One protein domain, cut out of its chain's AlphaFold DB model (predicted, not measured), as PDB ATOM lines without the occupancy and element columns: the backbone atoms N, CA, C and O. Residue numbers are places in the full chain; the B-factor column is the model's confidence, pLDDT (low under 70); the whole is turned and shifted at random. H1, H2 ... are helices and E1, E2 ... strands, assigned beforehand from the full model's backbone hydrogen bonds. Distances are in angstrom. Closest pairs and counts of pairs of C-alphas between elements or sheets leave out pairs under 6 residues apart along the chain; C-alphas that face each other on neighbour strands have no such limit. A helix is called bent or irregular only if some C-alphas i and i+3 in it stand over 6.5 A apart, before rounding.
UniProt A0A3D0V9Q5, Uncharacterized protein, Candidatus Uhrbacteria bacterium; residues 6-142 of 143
ATOM      1  N   ALA A   6      58.208 -52.610  11.362       76.00
ATOM      2  CA  ALA A   6      57.184 -51.841  12.070       76.00
ATOM      3  C   ALA A   6      56.738 -50.595  11.281       76.00
ATOM      4  O   ALA A   6      55.540 -50.365  11.130       76.00
ATOM      5  N   ASP A   7      57.681 -49.855  10.683       78.69
ATOM      6  CA  ASP A   7      57.363 -48.696   9.834       78.69
ATOM      7  C   ASP A   7      56.640 -49.115   8.549       78.69
ATOM      8  O   ASP A   7      55.782 -48.392   8.042       78.69
ATOM      9  N   ALA A   8      56.975 -50.288   8.001       76.56
ATOM     10  CA  ALA A   8      56.274 -50.832   6.844       76.56
ATOM     11  C   ALA A   8      54.824 -51.198   7.204       76.56
ATOM     12  O   ALA A   8      53.904 -50.801   6.490       76.56
ATOM     13  N   THR A   9      54.599 -51.893   8.324       81.25
ATOM     14  CA  THR A   9      53.256 -52.260   8.795       81.25
ATOM     15  C   THR A   9      52.388 -51.033   9.085       81.25
ATOM     16  O   THR A   9      51.243 -51.004   8.634       81.25
ATOM     17  N   ASP A  10      52.920 -50.006   9.752       83.62
ATOM     18  CA  ASP A  10      52.196 -48.755  10.028       83.62
ATOM     19  C   ASP A  10      51.777 -48.038   8.731       83.62
ATOM     20  O   ASP A  10      50.624 -47.630   8.577       83.62
ATOM     21  N   ARG A  11      52.666 -47.979   7.727       79.75
ATOM     22  CA  ARG A  11      52.335 -47.424   6.400       79.75
ATOM     23  C   ARG A  11      51.225 -48.208   5.700       79.75
ATOM     24  O   ARG A  11      50.315 -47.592   5.151       79.75
ATOM     25  N   TYR A  12      51.269 -49.540   5.735       77.50
ATOM     26  CA  TYR A  12      50.223 -50.377   5.136       77.50
ATOM     27  C   TYR A  12      48.879 -50.242   5.861       77.50
ATOM     28  O   TYR A  12      47.837 -50.199   5.207       77.50
ATOM     29  N   GLN A  13      48.880 -50.148   7.193       78.06
ATOM     30  CA  GLN A  13      47.656 -49.941   7.971       78.06
ATOM     31  C   GLN A  13      47.037 -48.569   7.692       78.06
ATOM     32  O   GLN A  13      45.839 -48.498   7.419       78.06
ATOM     33  N   LYS A  14      47.848 -47.504   7.669       75.69
ATOM     34  CA  LYS A  14      47.400 -46.144   7.332       75.69
ATOM     35  C   LYS A  14      46.868 -46.042   5.905       75.69
ATOM     36  O   LYS A  14      45.805 -45.463   5.703       75.69
ATOM     37  N   ALA A  15      47.553 -46.644   4.930       69.56
ATOM     38  CA  ALA A  15      47.076 -46.698   3.547       69.56
ATOM     39  C   ALA A  15      45.724 -47.419   3.457       69.56
ATOM     40  O   ALA A  15      44.764 -46.870   2.927       69.56
ATOM     41  N   ARG A  16      45.598 -48.591   4.093       69.75
ATOM     42  CA  ARG A  16      44.354 -49.370   4.096       69.75
ATOM     43  C   ARG A  16      43.194 -48.658   4.799       69.75
ATOM     44  O   ARG A  16      42.051 -48.818   4.384       69.75
ATOM     45  N   GLN A  17      43.459 -47.916   5.871       66.88
ATOM     46  CA  GLN A  17      42.444 -47.093   6.538       66.88
ATOM     47  C   GLN A  17      42.021 -45.911   5.660       66.88
ATOM     48  O   GLN A  17      40.826 -45.677   5.508       66.88
ATOM     49  N   SER A  18      42.978 -45.220   5.035       66.56
ATOM     50  CA  SER A  18      42.707 -44.142   4.074       66.56
ATOM     51  C   SER A  18      41.855 -44.630   2.899       66.56
ATOM     52  O   SER A  18      40.894 -43.962   2.530       66.56
ATOM     53  N   ASP A  19      42.175 -45.791   2.328       61.75
ATOM     54  CA  ASP A  19      41.429 -46.347   1.195       61.75
ATOM     55  C   ASP A  19      39.999 -46.718   1.607       61.75
ATOM     56  O   ASP A  19      39.048 -46.295   0.957       61.75
ATOM     57  N   LYS A  20      39.820 -47.366   2.767       66.62
ATOM     58  CA  LYS A  20      38.482 -47.640   3.322       66.62
ATOM     59  C   LYS A  20      37.657 -46.373   3.568       66.62
ATOM     60  O   LYS A  20      36.454 -46.380   3.325       66.62
ATOM     61  N   HIS A  21      38.277 -45.302   4.067       67.06
ATOM     62  CA  HIS A  21      37.591 -44.025   4.274       67.06
ATOM     63  C   HIS A  21      37.147 -43.402   2.949       67.06
ATOM     64  O   HIS A  21      36.006 -42.964   2.838       67.06
ATOM     65  N   LYS A  22      38.014 -43.410   1.930       68.56
ATOM     66  CA  LYS A  22      37.680 -42.898   0.595       68.56
ATOM     67  C   LYS A  22      36.568 -43.702  -0.069       68.56
ATOM     68  O   LYS A  22      35.660 -43.103  -0.638       68.56
ATOM     69  N   ASP A  23      36.617 -45.028   0.038       74.25
ATOM     70  CA  ASP A  23      35.585 -45.915  -0.502       74.25
ATOM     71  C   ASP A  23      34.227 -45.640   0.166       74.25
ATOM     72  O   ASP A  23      33.211 -45.519  -0.517       74.25
ATOM     73  N   SER A  24      34.218 -45.439   1.490       82.94
ATOM     74  CA  SER A  24      33.007 -45.095   2.243       82.94
ATOM     75  C   SER A  24      32.449 -43.716   1.871       82.94
ATOM     76  O   SER A  24      31.245 -43.579   1.660       82.94
ATOM     77  N   GLU A  25      33.298 -42.695   1.727       87.31
ATOM     78  CA  GLU A  25      32.857 -41.366   1.286       87.31
ATOM     79  C   GLU A  25      32.313 -41.373  -0.147       87.31
ATOM     80  O   GLU A  25      31.327 -40.691  -0.439       87.31
ATOM     81  N   ALA A  26      32.947 -42.128  -1.046       89.75
ATOM     82  CA  ALA A  26      32.489 -42.278  -2.421       89.75
ATOM     83  C   ALA A  26      31.124 -42.977  -2.476       89.75
ATOM     84  O   ALA A  26      30.239 -42.534  -3.210       89.75
ATOM     85  N   GLU A  27      30.923 -44.021  -1.668       91.38
ATOM     86  CA  GLU A  27      29.642 -44.716  -1.565       91.38
ATOM     87  C   GLU A  27      28.538 -43.810  -1.003       91.38
ATOM     88  O   GLU A  27      27.462 -43.736  -1.595       91.38
ATOM     89  N   ILE A  28      28.817 -43.067   0.075       94.00
ATOM     90  CA  ILE A  28      27.883 -42.094   0.663       94.00
ATOM     91  C   ILE A  28      27.451 -41.065  -0.382       94.00
ATOM     92  O   ILE A  28      26.256 -40.838  -0.564       94.00
ATOM     93  N   LYS A  29      28.406 -40.468  -1.105       95.62
ATOM     94  CA  LYS A  29      28.102 -39.476  -2.147       95.62
ATOM     95  C   LYS A  29      27.270 -40.081  -3.273       95.62
ATOM     96  O   LYS A  29      26.293 -39.469  -3.688       95.62
ATOM     97  N   ARG A  30      27.620 -41.288  -3.731       96.06
ATOM     98  CA  ARG A  30      26.865 -41.998  -4.773       96.06
ATOM     99  C   ARG A  30      25.412 -42.214  -4.349       96.06
ATOM    100  O   ARG A  30      24.508 -41.847  -5.091       96.06
ATOM    101  N   VAL A  31      25.187 -42.772  -3.159       95.56
ATOM    102  CA  VAL A  31      23.833 -43.068  -2.655       95.56
ATOM    103  C   VAL A  31      23.044 -41.776  -2.415       95.56
ATOM    104  O   VAL A  31      21.853 -41.729  -2.711       95.56
ATOM    105  N   ALA A  32      23.695 -40.708  -1.946       97.06
ATOM    106  CA  ALA A  32      23.064 -39.400  -1.786       97.06
ATOM    107  C   ALA A  32      22.573 -38.829  -3.124       97.06
ATOM    108  O   ALA A  32      21.422 -38.409  -3.221       97.06
ATOM    109  N   THR A  33      23.403 -38.874  -4.170       97.81
ATOM    110  CA  THR A  33      23.006 -38.447  -5.521       97.81
ATOM    111  C   THR A  33      21.875 -39.310  -6.081       97.81
ATOM    112  O   THR A  33      20.932 -38.785  -6.667       97.81
ATOM    113  N   GLU A  34      21.924 -40.628  -5.876       97.19
ATOM    114  CA  GLU A  34      20.825 -41.518  -6.267       97.19
ATOM    115  C   GLU A  34      19.522 -41.161  -5.536       97.19
ATOM    116  O   GLU A  34      18.448 -41.248  -6.128       97.19
ATOM    117  N   LEU A  35      19.597 -40.722  -4.272       97.25
ATOM    118  CA  LEU A  35      18.416 -40.344  -3.493       97.25
ATOM    119  C   LEU A  35      17.812 -39.043  -4.025       97.25
ATOM    120  O   LEU A  35      16.596 -38.968  -4.181       97.25
ATOM    121  N   GLU A  36      18.640 -38.055  -4.370       97.31
ATOM    122  CA  GLU A  36      18.189 -36.821  -5.034       97.31
ATOM    123  C   GLU A  36      17.471 -37.137  -6.350       97.31
ATOM    124  O   GLU A  36      16.319 -36.747  -6.542       97.31
ATOM    125  N   GLN A  37      18.103 -37.936  -7.213       97.69
ATOM    126  CA  GLN A  37      17.522 -38.344  -8.494       97.69
ATOM    127  C   GLN A  37      16.214 -39.122  -8.316       97.69
ATOM    128  O   GLN A  37      15.246 -38.907  -9.050       97.69
ATOM    129  N   TRP A  38      16.156 -40.018  -7.330       97.62
ATOM    130  CA  TRP A  38      14.947 -40.773  -7.029       97.62
ATOM    131  C   TRP A  38      13.818 -39.861  -6.533       97.62
ATOM    132  O   TRP A  38      12.690 -40.002  -7.005       97.62
ATOM    133  N   LEU A  39      14.099 -38.888  -5.656       97.12
ATOM    134  CA  LEU A  39      13.104 -37.934  -5.143       97.12
ATOM    135  C   LEU A  39      12.496 -37.045  -6.239       97.12
ATOM    136  O   LEU A  39      11.334 -36.634  -6.131       97.12
ATOM    137  N   GLU A  40      13.269 -36.753  -7.283       96.69
ATOM    138  CA  GLU A  40      12.838 -35.993  -8.462       96.69
ATOM    139  C   GLU A  40      12.123 -36.857  -9.514       96.69
ATOM    140  O   GLU A  40      11.367 -36.346 -10.352       96.69
ATOM    141  N   SER A  41      12.321 -38.174  -9.460       97.25
ATOM    142  CA  SER A  41      11.715 -39.124 -10.389       97.25
ATOM    143  C   SER A  41      10.185 -39.192 -10.259       97.25
ATOM    144  O   SER A  41       9.563 -38.699  -9.313       97.25
ATOM    145  N   ALA A  42       9.531 -39.837 -11.230       97.06
ATOM    146  CA  ALA A  42       8.100 -40.130 -11.134       97.06
ATOM    147  C   ALA A  42       7.769 -40.987  -9.898       97.06
ATOM    148  O   ALA A  42       6.784 -40.703  -9.222       97.06
ATOM    149  N   GLU A  43       8.615 -41.970  -9.579       95.19
ATOM    150  CA  GLU A  43       8.457 -42.856  -8.421       95.19
ATOM    151  C   GLU A  43       8.511 -42.062  -7.107       95.19
ATOM    152  O   GLU A  43       7.569 -42.114  -6.317       95.19
ATOM    153  N   GLY A  44       9.548 -41.240  -6.911       95.69
ATOM    154  CA  GLY A  44       9.693 -40.422  -5.703       95.69
ATOM    155  C   GLY A  44       8.574 -39.394  -5.532       95.69
ATOM    156  O   GLY A  44       8.105 -39.157  -4.417       95.69
ATOM    157  N   ARG A  45       8.065 -38.820  -6.629       97.50
ATOM    158  CA  ARG A  45       6.886 -37.939  -6.575       97.50
ATOM    159  C   ARG A  45       5.625 -38.679  -6.132       97.50
ATOM    160  O   ARG A  45       4.895 -38.147  -5.301       97.50
ATOM    161  N   GLN A  46       5.383 -39.889  -6.637       97.00
ATOM    162  CA  GLN A  46       4.247 -40.707  -6.198       97.00
ATOM    163  C   GLN A  46       4.381 -41.125  -4.734       97.00
ATOM    164  O   GLN A  46       3.412 -41.032  -3.987       97.00
ATOM    165  N   ALA A  47       5.588 -41.482  -4.290       96.38
ATOM    166  CA  ALA A  47       5.849 -41.765  -2.885       96.38
ATOM    167  C   ALA A  47       5.497 -40.563  -1.991       96.38
ATOM    168  O   ALA A  47       4.777 -40.721  -1.010       96.38
ATOM    169  N   LYS A  48       5.908 -39.342  -2.361       97.19
ATOM    170  CA  LYS A  48       5.543 -38.122  -1.614       97.19
ATOM    171  C   LYS A  48       4.036 -37.860  -1.590       97.19
ATOM    172  O   LYS A  48       3.511 -37.456  -0.554       97.19
ATOM    173  N   LEU A  49       3.328 -38.118  -2.691       97.19
ATOM    174  CA  LEU A  49       1.864 -38.016  -2.731       97.19
ATOM    175  C   LEU A  49       1.196 -39.053  -1.823       97.19
ATOM    176  O   LEU A  49       0.262 -38.710  -1.102       97.19
ATOM    177  N   LEU A  50       1.698 -40.287  -1.802       96.19
ATOM    178  CA  LEU A  50       1.222 -41.328  -0.894       96.19
ATOM    179  C   LEU A  50       1.461 -40.945   0.574       96.19
ATOM    180  O   LEU A  50       0.567 -41.103   1.405       96.19
ATOM    181  N   LEU A  51       2.631 -40.393   0.903       96.50
ATOM    182  CA  LEU A  51       2.920 -39.868   2.242       96.50
ATOM    183  C   LEU A  51       1.964 -38.726   2.615       96.50
ATOM    184  O   LEU A  51       1.447 -38.698   3.729       96.50
ATOM    185  N   ALA A  52       1.655 -37.831   1.670       96.56
ATOM    186  CA  ALA A  52       0.683 -36.761   1.877       96.56
ATOM    187  C   ALA A  52      -0.731 -37.298   2.138       96.56
ATOM    188  O   ALA A  52      -1.394 -36.843   3.068       96.56
ATOM    189  N   ALA A  53      -1.183 -38.260   1.329       95.88
ATOM    190  CA  ALA A  53      -2.521 -38.838   1.414       95.88
ATOM    191  C   ALA A  53      -2.711 -39.685   2.680       95.88
ATOM    192  O   ALA A  53      -3.767 -39.637   3.303       95.88
ATOM    193  N   SER A  54      -1.679 -40.432   3.078       95.06
ATOM    194  CA  SER A  54      -1.701 -41.264   4.288       95.06
ATOM    195  C   SER A  54      -1.433 -40.482   5.577       95.06
ATOM    196  O   SER A  54      -1.684 -41.004   6.661       95.06
ATOM    197  N   GLY A  55      -0.896 -39.259   5.490       94.31
ATOM    198  CA  GLY A  55      -0.449 -38.488   6.654       94.31
ATOM    199  C   GLY A  55       0.740 -39.120   7.389       94.31
ATOM    200  O   GLY A  55       0.941 -38.842   8.569       94.31
ATOM    201  N   ARG A  56       1.501 -40.000   6.723       94.69
ATOM    202  CA  ARG A  56       2.632 -40.741   7.305       94.69
ATOM    203  C   ARG A  56       3.976 -40.159   6.863       94.69
ATOM    204  O   ARG A  56       4.080 -39.448   5.865       94.69
ATOM    205  N   HIS A  57       5.018 -40.525   7.603       95.38
ATOM    206  CA  HIS A  57       6.416 -40.190   7.329       95.38
ATOM    207  C   HIS A  57       7.271 -41.459   7.386       95.38
ATOM    208  O   HIS A  57       6.884 -42.443   8.025       95.38
ATOM    209  N   ILE A  58       8.432 -41.437   6.733       95.19
ATOM    210  CA  ILE A  58       9.416 -42.521   6.807       95.19
ATOM    211  C   ILE A  58      10.631 -42.003   7.559       95.19
ATOM    212  O   ILE A  58      11.352 -41.153   7.045       95.19
ATOM    213  N   VAL A  59      10.866 -42.531   8.758       94.25
ATOM    214  CA  VAL A  59      12.106 -42.281   9.499       94.25
ATOM    215  C   VAL A  59      13.243 -43.032   8.817       94.25
ATOM    216  O   VAL A  59      13.141 -44.239   8.603       94.25
ATOM    217  N   LEU A  60      14.283 -42.293   8.439       94.19
ATOM    218  CA  LEU A  60      15.452 -42.771   7.703       94.19
ATOM    219  C   LEU A  60      16.626 -43.048   8.642       94.19
ATOM    220  O   LEU A  60      17.314 -44.048   8.457       94.19
ATOM    221  N   ALA A  61      16.835 -42.169   9.622       92.25
ATOM    222  CA  ALA A  61      17.849 -42.323  10.651       92.25
ATOM    223  C   ALA A  61      17.462 -41.562  11.926       92.25
ATOM    224  O   ALA A  61      16.764 -40.549  11.858       92.25
ATOM    225  N   GLU A  62      17.966 -42.016  13.062       90.75
ATOM    226  CA  GLU A  62      17.872 -41.388  14.373       90.75
ATOM    227  C   GLU A  62      19.287 -41.262  14.970       90.75
ATOM    228  O   GLU A  62      20.114 -42.161  14.901       90.75
ATOM    229  N   GLU A  63      19.629 -40.111  15.533       87.56
ATOM    230  CA  GLU A  63      20.898 -39.914  16.230       87.56
ATOM    231  C   GLU A  63      20.601 -39.502  17.660       87.56
ATOM    232  O   GLU A  63      20.005 -38.452  17.909       87.56
ATOM    233  N   GLU A  64      21.050 -40.307  18.618       80.69
ATOM    234  CA  GLU A  64      21.038 -39.909  20.019       80.69
ATOM    235  C   GLU A  64      22.161 -38.891  20.256       80.69
ATOM    236  O   GLU A  64      23.348 -39.219  20.341       80.69
ATOM    237  N   GLY A  65      21.783 -37.618  20.355       64.94
ATOM    238  CA  GLY A  65      22.674 -36.563  20.800       64.94
ATOM    239  C   GLY A  65      22.956 -36.739  22.290       64.94
ATOM    240  O   GLY A  65      22.061 -36.653  23.134       64.94
ATOM    241  N   GLY A  66      24.219 -36.963  22.654       64.62
ATOM    242  CA  GLY A  66      24.623 -36.899  24.059       64.62
ATOM    243  C   GLY A  66      24.085 -35.617  24.717       64.62
ATOM    244  O   GLY A  66      24.146 -34.540  24.129       64.62
ATOM    245  N   GLY A  67      23.526 -35.723  25.928       66.81
ATOM    246  CA  GLY A  67      22.936 -34.574  26.633       66.81
ATOM    247  C   GLY A  67      21.415 -34.409  26.499       66.81
ATOM    248  O   GLY A  67      20.912 -33.305  26.702       66.81
ATOM    249  N   GLY A  68      20.673 -35.482  26.199       73.31
ATOM    250  CA  GLY A  68      19.206 -35.497  26.316       73.31
ATOM    251  C   GLY A  68      18.464 -34.895  25.124       73.31
ATOM    252  O   GLY A  68      17.344 -34.415  25.285       73.31
ATOM    253  N   HIS A  69      19.090 -34.896  23.949       81.81
ATOM    254  CA  HIS A  69      18.474 -34.499  22.687       81.81
ATOM    255  C   HIS A  69      18.656 -35.623  21.675       81.81
ATOM    256  O   HIS A  69      19.620 -36.375  21.753       81.81
ATOM    257  N   GLY A  70      17.751 -35.742  20.718       87.69
ATOM    258  CA  GLY A  70      17.937 -36.630  19.588       87.69
ATOM    259  C   GLY A  70      17.507 -35.964  18.301       87.69
ATOM    260  O   GLY A  70      16.742 -34.996  18.289       87.69
ATOM    261  N   THR A  71      18.077 -36.470  17.223       91.12
ATOM    262  CA  THR A  71      17.918 -35.934  15.885       91.12
ATOM    263  C   THR A  71      17.315 -37.015  15.011       91.12
ATOM    264  O   THR A  71      17.908 -38.073  14.855       91.12
ATOM    265  N   VAL A  72      16.161 -36.756  14.410       92.62
ATOM    266  CA  VAL A  72      15.479 -37.698  13.521       92.62
ATOM    267  C   VAL A  72      15.510 -37.156  12.104       92.62
ATOM    268  O   VAL A  72      15.050 -36.045  11.847       92.62
ATOM    269  N   TYR A  73      16.015 -37.953  11.173       94.88
ATOM    270  CA  TYR A  73      15.999 -37.689   9.741       94.88
ATOM    271  C   TYR A  73      14.850 -38.467   9.114       94.88
ATOM    272  O   TYR A  73      14.756 -39.684   9.282       94.88
ATOM    273  N   PHE A  74      13.971 -37.795   8.378       95.94
ATOM    274  CA  PHE A  74      12.784 -38.428   7.815       95.94
ATOM    275  C   PHE A  74      12.412 -37.867   6.443       95.94
ATOM    276  O   PHE A  74      12.747 -36.738   6.088       95.94
ATOM    277  N   LEU A  75      11.700 -38.685   5.671       97.38
ATOM    278  CA  LEU A  75      11.053 -38.301   4.424       97.38
ATOM    279  C   LEU A  75       9.561 -38.074   4.678       97.38
ATOM    280  O   LEU A  75       8.865 -38.962   5.182       97.38
ATOM    281  N   ASP A  76       9.066 -36.905   4.281       96.75
ATOM    282  CA  ASP A  76       7.645 -36.583   4.257       96.75
ATOM    283  C   ASP A  76       7.165 -36.126   2.870       96.75
ATOM    284  O   ASP A  76       7.861 -36.259   1.861       96.75
ATOM    285  N   LYS A  77       5.932 -35.611   2.813       96.25
ATOM    286  CA  LYS A  77       5.313 -35.106   1.582       96.25
ATOM    287  C   LYS A  77       6.082 -33.954   0.922       96.25
ATOM    288  O   LYS A  77       5.983 -33.791  -0.293       96.25
ATOM    289  N   ASP A  78       6.820 -33.162   1.698       96.25
ATOM    290  CA  ASP A  78       7.535 -31.982   1.213       96.25
ATOM    291  C   ASP A  78       8.995 -32.318   0.878       96.25
ATOM    292  O   ASP A  78       9.600 -31.642   0.045       96.25
ATOM    293  N   GLY A  79       9.557 -33.374   1.472       96.56
ATOM    294  CA  GLY A  79      10.897 -33.860   1.158       96.56
ATOM    295  C   GLY A  79      11.644 -34.390   2.373       96.56
ATOM    296  O   GLY A  79      11.050 -34.931   3.305       96.56
ATOM    297  N   LEU A  80      12.969 -34.273   2.322       98.00
ATOM    298  CA  LEU A  80      13.861 -34.714   3.388       98.00
ATOM    299  C   LEU A  80      13.947 -33.646   4.472       98.00
ATOM    300  O   LEU A  80      14.298 -32.495   4.208       98.00
ATOM    301  N   LYS A  81      13.661 -34.047   5.704       97.50
ATOM    302  CA  LYS A  81      13.684 -33.165   6.864       97.50
ATOM    303  C   LYS A  81      14.468 -33.788   8.004       97.50
ATOM    304  O   LYS A  81      14.640 -35.004   8.088       97.50
ATOM    305  N   ARG A  82      14.919 -32.922   8.899       95.75
ATOM    306  CA  ARG A  82      15.502 -33.278  10.185       95.75
ATOM    307  C   ARG A  82      14.699 -32.608  11.284       95.75
ATOM    308  O   ARG A  82      14.480 -31.401  11.210       95.75
ATOM    309  N   SER A  83      14.291 -33.372  12.290       93.56
ATOM    310  CA  SER A  83      13.800 -32.841  13.559       93.56
ATOM    311  C   SER A  83      14.883 -32.990  14.615       93.56
ATOM    312  O   SER A  83      15.475 -34.061  14.717       93.56
ATOM    313  N   THR A  84      15.134 -31.944  15.394       89.94
ATOM    314  CA  THR A  84      15.950 -32.039  16.612       89.94
ATOM    315  C   THR A  84      15.048 -31.770  17.799       89.94
ATOM    316  O   THR A  84      14.414 -30.715  17.872       89.94
ATOM    317  N   GLU A  85      14.988 -32.719  18.725       85.56
ATOM    318  CA  GLU A  85      14.063 -32.675  19.852       85.56
ATOM    319  C   GLU A  85      14.767 -33.069  21.141       85.56
ATOM    320  O   GLU A  85      15.738 -33.827  21.145       85.56
ATOM    321  N   ALA A  86      14.271 -32.561  22.265       82.38
ATOM    322  CA  ALA A  86      14.680 -33.089  23.552       82.38
ATOM    323  C   ALA A  86      14.161 -34.531  23.678       82.38
ATOM    324  O   ALA A  86      12.975 -34.789  23.481       82.38
ATOM    325  N   MET A  87      15.043 -35.474  24.003       76.75
ATOM    326  CA  MET A  87      14.738 -36.903  24.034       76.75
ATOM    327  C   MET A  87      15.189 -37.560  25.339       76.75
ATOM    328  O   MET A  87      16.051 -37.071  26.077       76.75
ATOM    329  N   GLY A  88      14.581 -38.711  25.620       72.94
ATOM    330  CA  GLY A  88      14.943 -39.563  26.742       72.94
ATOM    331  C   GLY A  88      14.614 -38.968  28.110       72.94
ATOM    332  O   GLY A  88      13.842 -38.020  28.262       72.94
ATOM    333  N   LEU A  89      15.223 -39.562  29.136       71.38
ATOM    334  CA  LEU A  89      14.897 -39.321  30.540       71.38
ATOM    335  C   LEU A  89      15.163 -37.872  30.994       71.38
ATOM    336  O   LEU A  89      14.533 -37.399  31.936       71.38
ATOM    337  N   TRP A  90      16.053 -37.144  30.313       75.19
ATOM    338  CA  TRP A  90      16.337 -35.743  30.630       75.19
ATOM    339  C   TRP A  90      15.078 -34.868  30.563       75.19
ATOM    340  O   TRP A  90      14.860 -34.046  31.453       75.19
ATOM    341  N   THR A  91      14.204 -35.104  29.580       74.56
ATOM    342  CA  THR A  91      12.938 -34.365  29.434       74.56
ATOM    343  C   THR A  91      12.012 -34.514  30.639       74.56
ATOM    344  O   THR A  91      11.306 -33.568  30.978       74.56
ATOM    345  N   ALA A  92      12.056 -35.655  31.336       76.00
ATOM    346  CA  ALA A  92      11.239 -35.908  32.522       76.00
ATOM    347  C   ALA A  92      11.683 -35.084  33.746       76.00
ATOM    348  O   ALA A  92      10.883 -34.845  34.649       76.00
ATOM    349  N   TYR A  93      12.946 -34.645  33.777       78.12
ATOM    350  CA  TYR A  93      13.534 -33.888  34.888       78.12
ATOM    351  C   TYR A  93      13.865 -32.431  34.532       78.12
ATOM    352  O   TYR A  93      14.186 -31.633  35.419       78.12
ATOM    353  N   ALA A  94      13.791 -32.063  33.252       78.06
ATOM    354  CA  ALA A  94      13.986 -30.699  32.793       78.06
ATOM    355  C   ALA A  94      12.820 -29.801  33.236       78.06
ATOM    356  O   ALA A  94      11.652 -30.193  33.241       78.06
ATOM    357  N   ARG A  95      13.125 -28.548  33.593       78.12
ATOM    358  CA  ARG A  95      12.071 -27.551  33.820       78.12
ATOM    359  C   ARG A  95      11.365 -27.262  32.494       78.12
ATOM    360  O   ARG A  95      12.011 -27.221  31.453       78.12
ATOM    361  N   LYS A  96      10.052 -27.028  32.527       75.00
ATOM    362  CA  LYS A  96       9.228 -26.851  31.317       75.00
ATOM    363  C   LYS A  96       9.718 -25.714  30.404       75.00
ATOM    364  O   LYS A  96       9.608 -25.825  29.194       75.00
ATOM    365  N   ASP A  97      10.294 -24.656  30.972       78.75
ATOM    366  CA  ASP A  97      10.904 -23.525  30.254       78.75
ATOM    367  C   ASP A  97      12.276 -23.844  29.627       78.75
ATOM    368  O   ASP A  97      12.842 -23.019  28.913       78.75
ATOM    369  N   LYS A  98      12.831 -25.027  29.911       74.00
ATOM    370  CA  LYS A  98      14.116 -25.520  29.399       74.00
ATOM    371  C   LYS A  98      13.965 -26.596  28.328       74.00
ATOM    372  O   LYS A  98      14.972 -26.984  27.747       74.00
ATOM    373  N   ILE A  99      12.746 -27.065  28.067       76.94
ATOM    374  CA  ILE A  99      12.467 -28.006  26.983       76.94
ATOM    375  C   ILE A  99      12.226 -27.181  25.722       76.94
ATOM    376  O   ILE A  99      11.175 -26.560  25.567       76.94
ATOM    377  N   SER A 100      13.226 -27.138  24.846       72.19
ATOM    378  CA  SER A 100      13.087 -26.513  23.534       72.19
ATOM    379  C   SER A 100      12.048 -27.267  22.709       72.19
ATOM    380  O   SER A 100      12.038 -28.499  22.692       72.19
ATOM    381  N   SER A 101      11.180 -26.529  22.017       74.81
ATOM    382  CA  SER A 101      10.264 -27.121  21.043       74.81
ATOM    383  C   SER A 101      11.046 -27.803  19.916       74.81
ATOM    384  O   SER A 101      12.115 -27.304  19.552       74.81
ATOM    385  N   PRO A 102      10.498 -28.877  19.324       81.06
ATOM    386  CA  PRO A 102      11.044 -29.483  18.121       81.06
ATOM    387  C   PRO A 102      11.338 -28.452  17.035       81.06
ATOM    388  O   PRO A 102      10.474 -27.638  16.690       81.06
ATOM    389  N   SER A 103      12.548 -28.497  16.484       88.56
ATOM    390  CA  SER A 103      12.914 -27.720  15.302       88.56
ATOM    391  C   SER A 103      12.962 -28.644  14.096       88.56
ATOM    392  O   SER A 103      13.785 -29.559  14.072       88.56
ATOM    393  N   VAL A 104      12.112 -28.385  13.101       93.62
ATOM    394  CA  VAL A 104      12.092 -29.136  11.843       93.62
ATOM    395  C   VAL A 104      12.694 -28.289  10.730       93.62
ATOM    396  O   VAL A 104      12.212 -27.194  10.443       93.62
ATOM    397  N   GLU A 105      13.723 -28.821  10.080       95.56
ATOM    398  CA  GLU A 105      14.471 -28.148   9.019       95.56
ATOM    399  C   GLU A 105      14.557 -29.035   7.777       95.56
ATOM    400  O   GLU A 105      14.573 -30.263   7.877       95.56
ATOM    401  N   GLN A 106      14.616 -28.413   6.598       96.94
ATOM    402  CA  GLN A 106      14.940 -29.114   5.354       96.94
ATOM    403  C   GLN A 106      16.414 -29.516   5.372       96.94
ATOM    404  O   GLN A 106      17.258 -28.734   5.810       96.94
ATOM    405  N   VAL A 107      16.718 -30.711   4.872       97.38
ATOM    406  CA  VAL A 107      18.089 -31.233   4.811       97.38
ATOM    407  C   VAL A 107      18.406 -31.802   3.439       97.38
ATOM    408  O   VAL A 107      17.522 -32.125   2.645       97.38
ATOM    409  N   THR A 108      19.696 -31.921   3.161       97.50
ATOM    410  CA  THR A 108      20.193 -32.506   1.916       97.50
ATOM    411  C   THR A 108      20.184 -34.033   1.975       97.50
ATOM    412  O   THR A 108      20.297 -34.639   3.044       97.50
ATOM    413  N   SER A 109      20.133 -34.683   0.810       97.00
ATOM    414  CA  SER A 109      20.306 -36.138   0.723       97.00
ATOM    415  C   SER A 109      21.656 -36.588   1.272       97.00
ATOM    416  O   SER A 109      21.749 -37.663   1.859       97.00
ATOM    417  N   LEU A 110      22.699 -35.762   1.133       96.88
ATOM    418  CA  LEU A 110      24.017 -36.064   1.681       96.88
ATOM    419  C   LEU A 110      23.989 -36.168   3.210       96.88
ATOM    420  O   LEU A 110      24.491 -37.152   3.749       96.88
ATOM    421  N   GLU A 111      23.376 -35.202   3.895       95.12
ATOM    422  CA  GLU A 111      23.250 -35.219   5.360       95.12
ATOM    423  C   GLU A 111      22.454 -36.434   5.846       95.12
ATOM    424  O   GLU A 111      22.845 -37.089   6.811       95.12
ATOM    425  N   VAL A 112      21.371 -36.778   5.145       95.06
ATOM    426  CA  VAL A 112      20.551 -37.954   5.463       95.06
ATOM    427  C   VAL A 112      21.352 -39.242   5.303       95.06
ATOM    428  O   VAL A 112      21.378 -40.064   6.214       95.06
ATOM    429  N   ILE A 113      22.041 -39.433   4.175       95.12
ATOM    430  CA  ILE A 113      22.816 -40.657   3.933       95.12
ATOM    431  C   ILE A 113      24.019 -40.765   4.881       95.12
ATOM    432  O   ILE A 113      24.376 -41.870   5.290       95.12
ATOM    433  N   GLN A 114      24.611 -39.641   5.291       93.38
ATOM    434  CA  GLN A 114      25.620 -39.615   6.353       93.38
ATOM    435  C   GLN A 114      25.057 -40.027   7.717       93.38
ATOM    436  O   GLN A 114      25.760 -40.672   8.491       93.38
ATOM    437  N   ALA A 115      23.812 -39.672   8.036       92.19
ATOM    438  CA  ALA A 115      23.159 -40.145   9.254       92.19
ATOM    439  C   ALA A 115      22.852 -41.651   9.172       92.19
ATOM    440  O   ALA A 115      23.241 -42.415  10.054       92.19
ATOM    441  N   VAL A 116      22.278 -42.109   8.053       91.44
ATOM    442  CA  VAL A 116      21.982 -43.533   7.797       91.44
ATOM    443  C   VAL A 116      23.242 -44.400   7.907       91.44
ATOM    444  O   VAL A 116      23.205 -45.476   8.505       91.44
ATOM    445  N   SER A 117      24.372 -43.940   7.358       90.19
ATOM    446  CA  SER A 117      25.630 -44.695   7.390       90.19
ATOM    447  C   SER A 117      26.221 -44.834   8.795       90.19
ATOM    448  O   SER A 117      26.943 -45.799   9.053       90.19
ATOM    449  N   ARG A 118      25.909 -43.898   9.704       86.50
ATOM    450  CA  ARG A 118      26.361 -43.911  11.101       86.50
ATOM    451  C   ARG A 118      25.493 -44.793  11.990       86.50
ATOM    452  O   ARG A 118      26.029 -45.472  12.860       86.50
ATOM    453  N   GLU A 119      24.184 -44.790  11.770       74.62
ATOM    454  CA  GLU A 119      23.233 -45.481  12.643       74.62
ATOM    455  C   GLU A 119      23.084 -46.981  12.324       74.62
ATOM    456  O   GLU A 119      22.680 -47.776  13.168       74.62
ATOM    457  N   GLY A 120      23.437 -47.404  11.104       61.06
ATOM    458  CA  GLY A 120      23.446 -48.821  10.720       61.06
ATOM    459  C   GLY A 120      22.060 -49.446  10.496       61.06
ATOM    460  O   GLY A 120      21.981 -50.637  10.192       61.06
ATOM    461  N   ASN A 121      20.979 -48.660  10.577       56.59
ATOM    462  CA  ASN A 121      19.598 -49.110  10.355       56.59
ATOM    463  C   ASN A 121      19.346 -49.653   8.934       56.59
ATOM    464  O   ASN A 121      18.498 -50.527   8.735       56.59
ATOM    465  N   ALA A 122      20.118 -49.195   7.946       60.78
ATOM    466  CA  ALA A 122      20.202 -49.804   6.625       60.78
ATOM    467  C   ALA A 122      21.658 -49.812   6.149       60.78
ATOM    468  O   ALA A 122      22.338 -48.787   6.164       60.78
ATOM    469  N   ILE A 123      22.131 -50.963   5.666       78.50
ATOM    470  CA  ILE A 123      23.381 -51.012   4.899       78.50
ATOM    471  C   ILE A 123      23.160 -50.153   3.650       78.50
ATOM    472  O   ILE A 123      22.178 -50.377   2.941       78.50
ATOM    473  N   LEU A 124      24.057 -49.204   3.360       86.12
ATOM    474  CA  LEU A 124      23.922 -48.281   2.219       86.12
ATOM    475  C   LEU A 124      23.615 -49.009   0.901       86.12
ATOM    476  O   LEU A 124      22.745 -48.583   0.143       86.12
ATOM    477  N   ALA A 125      24.235 -50.171   0.680       85.56
ATOM    478  CA  ALA A 125      23.983 -51.036  -0.472       85.56
ATOM    479  C   ALA A 125      22.515 -51.497  -0.629       85.56
ATOM    480  O   ALA A 125      22.087 -51.814  -1.737       85.56
ATOM    481  N   GLN A 126      21.734 -51.550   0.454       89.31
ATOM    482  CA  GLN A 126      20.325 -51.962   0.458       89.31
ATOM    483  C   GLN A 126      19.349 -50.806   0.710       89.31
ATOM    484  O   GLN A 126      18.144 -51.044   0.804       89.31
ATOM    485  N   PHE A 127      19.840 -49.567   0.791       92.62
ATOM    486  CA  PHE A 127      19.044 -48.407   1.187       92.62
ATOM    487  C   PHE A 127      17.751 -48.256   0.364       92.62
ATOM    488  O   PHE A 127      16.665 -48.206   0.935       92.62
ATOM    489  N   PHE A 128      17.827 -48.290  -0.971       93.56
ATOM    490  CA  PHE A 128      16.640 -48.142  -1.827       93.56
ATOM    491  C   PHE A 128      15.669 -49.316  -1.750       93.56
ATOM    492  O   PHE A 128      14.458 -49.118  -1.836       93.56
ATOM    493  N   LEU A 129      16.175 -50.539  -1.579       93.69
ATOM    494  CA  LEU A 129      15.314 -51.704  -1.390       93.69
ATOM    495  C   LEU A 129      14.522 -51.570  -0.086       93.69
ATOM    496  O   LEU A 129      13.323 -51.837  -0.057       93.69
ATOM    497  N   TRP A 130      15.190 -51.141   0.984       94.44
ATOM    498  CA  TRP A 130      14.551 -50.867   2.264       94.44
ATOM    499  C   TRP A 130      13.542 -49.713   2.160       94.44
ATOM    500  O   TRP A 130      12.412 -49.860   2.625       94.44
ATOM    501  N   LEU A 131      13.903 -48.613   1.493       95.12
ATOM    502  CA  LEU A 131      13.034 -47.447   1.324       95.12
ATOM    503  C   LEU A 131      11.754 -47.814   0.564       95.12
ATOM    504  O   LEU A 131      10.657 -47.493   1.016       95.12
ATOM    505  N   ARG A 132      11.882 -48.559  -0.539       95.25
ATOM    506  CA  ARG A 132      10.737 -49.072  -1.305       95.25
ATOM    507  C   ARG A 132       9.829 -49.939  -0.448       95.25
ATOM    508  O   ARG A 132       8.642 -49.664  -0.382       95.25
ATOM    509  N   ARG A 133      10.385 -50.877   0.327       95.06
ATOM    510  CA  ARG A 133       9.588 -51.701   1.255       95.06
ATOM    511  C   ARG A 133       8.809 -50.870   2.274       95.06
ATOM    512  O   ARG A 133       7.706 -51.254   2.649       95.06
ATOM    513  N   LYS A 134       9.363 -49.750   2.753       95.31
ATOM    514  CA  LYS A 134       8.647 -48.838   3.662       95.31
ATOM    515  C   LYS A 134       7.477 -48.147   2.963       95.31
ATOM    516  O   LYS A 134       6.420 -48.016   3.574       95.31
ATOM    517  N   ILE A 135       7.661 -47.736   1.711       95.44
ATOM    518  CA  ILE A 135       6.617 -47.118   0.884       95.44
ATOM    519  C   ILE A 135       5.525 -48.140   0.550       95.44
ATOM    520  O   ILE A 135       4.350 -47.845   0.752       95.44
ATOM    521  N   ASP A 136       5.901 -49.351   0.139       95.44
ATOM    522  CA  ASP A 136       4.972 -50.447  -0.158       95.44
ATOM    523  C   ASP A 136       4.125 -50.788   1.074       95.44
ATOM    524  O   ASP A 136       2.903 -50.825   1.000       95.44
ATOM    525  N   ALA A 137       4.742 -50.892   2.255       95.25
ATOM    526  CA  ALA A 137       4.013 -51.118   3.504       95.25
ATOM    527  C   ALA A 137       3.049 -49.974   3.881       95.25
ATOM    528  O   ALA A 137       2.124 -50.172   4.672       95.25
ATOM    529  N   ILE A 138       3.269 -48.755   3.376       94.44
ATOM    530  CA  ILE A 138       2.311 -47.653   3.518       94.44
ATOM    531  C   ILE A 138       1.170 -47.808   2.513       94.44
ATOM    532  O   ILE A 138       0.021 -47.596   2.896       94.44
ATOM    533  N   ALA A 139       1.476 -48.189   1.273       93.06
ATOM    534  CA  ALA A 139       0.485 -48.421   0.228       93.06
ATOM    535  C   ALA A 139      -0.456 -49.583   0.584       93.06
ATOM    536  O   ALA A 139      -1.668 -49.427   0.496       93.06
ATOM    537  N   ASP A 140       0.086 -50.700   1.067       93.75
ATOM    538  CA  ASP A 140      -0.677 -51.896   1.450       93.75
ATOM    539  C   ASP A 140      -1.577 -51.667   2.672       93.75
ATOM    540  O   ASP A 140      -2.545 -52.392   2.892       93.75
ATOM    541  N   ALA A 141      -1.254 -50.661   3.488       89.31
ATOM    542  CA  ALA A 141      -2.050 -50.257   4.642       89.31
ATOM    543  C   ALA A 141      -3.123 -49.206   4.298       89.31
ATOM    544  O   ALA A 141      -3.815 -48.736   5.206       89.31
ATOM    545  N   ALA A 142      -3.232 -48.788   3.031       78.00
ATOM    546  CA  ALA A 142      -4.250 -47.840   2.600       78.00
ATOM    547  C   ALA A 142      -5.653 -48.494   2.624       78.00
ATOM    548  O   ALA A 142      -5.777 -49.664   2.257       78.00
TER     549      ALA A 142
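This is residues 6 to 142 of the 143 residues of an uncharacterized protein of Candidatus Uhrbacteria bacterium (UniProt A0A3D0V9Q5). A long helix, H1, sticks out as a free arm with residues 6 to 23, while its later residues join a body built round a twisted sheet of four strands. H4 packs slantwise on one face of that sheet, H5 passes by the end of the sheet where E1 begins, and H3 lies beyond the opposite end. The printed part has 137 residues, with elements in the order H1, H2, E1, E2, E3, H3, E4, H4, H5; the sheet, E1 E2 E3 E4, is antiparallel and the class is mixed, helices and strands. The whole is loose, with a radius of gyration of the C-alphas of 18.5 A, and flat, spanning 59 by 46 by 22 A.

H1, residues 6 to 40, is close to but not clearly touching H2, residues 42 to 54; the C-alphas of Trp 38 and Gly 44 are closest, 5.4 A apart. E1, residues 58 to 65, and E2, residues 69 to 75, form a hairpin, with N 63 and O 71 2.8 A apart, within hydrogen-bond range. E2 and E3, residues 80 to 86, form another, with N 72 and O 83 at 2.8 A; E1 E2 E3 is a meander, each strand the antiparallel neighbour of the one before. H3, residues 90 to 93, is not on the sheet. E4, residues 103 to 106, is antiparallel to E3, with N 82 and O 105 2.9 A apart, within hydrogen-bond range. H4, residues 109 to 119, lies over E1 and E2 at a height over the sheet of 8.1 A; the C-alphas of Ala 61 and Val 116 are the closest of E1 and H4, at 5.2 A. H1 touches H4 with residues 28 to 36 alone, at a steep tilt of 52 degrees, opposite ways; the C-alphas of Ala 32 and Leu 110 are closest, 4.9 A apart. H5, residues 124 to 139, makes two layers with the sheet and H4, helices on one face of a sheet. H5 touches H2 at a steep tilt of 46 degrees, with the C-alphas of Ala 47 and Ile 135 closest at 6.6 A. Every O i to N i+4 pair is within hydrogen-bond range in H1, H2 and H4, and 10 of 12 are in H5; H3 is too short for such a pair.

H1 begins at C-alpha 6, (57.184, -51.841, 12.070), and is 51.4 A long from first to last C-alpha. H2 measures 18.3 A, E1 20.2 A, E2 20.1 A, E3 20.2 A, H3 5.4 A, E4 10.2 A and H4 15.4 A. H5, 23.5 A, ends at C-alpha 139, (0.485, -48.421, 0.228); it is irregular, with C-alphas 125 and 128 8.0 A apart.

The C-alphas of Ala 6 and Ala 142 are the two farthest apart, at 62.3 A. The printed part has no cut, and no link is long. The pLDDT is under 70 at residues 15 to 22, 65 to 67 and 120 to 122.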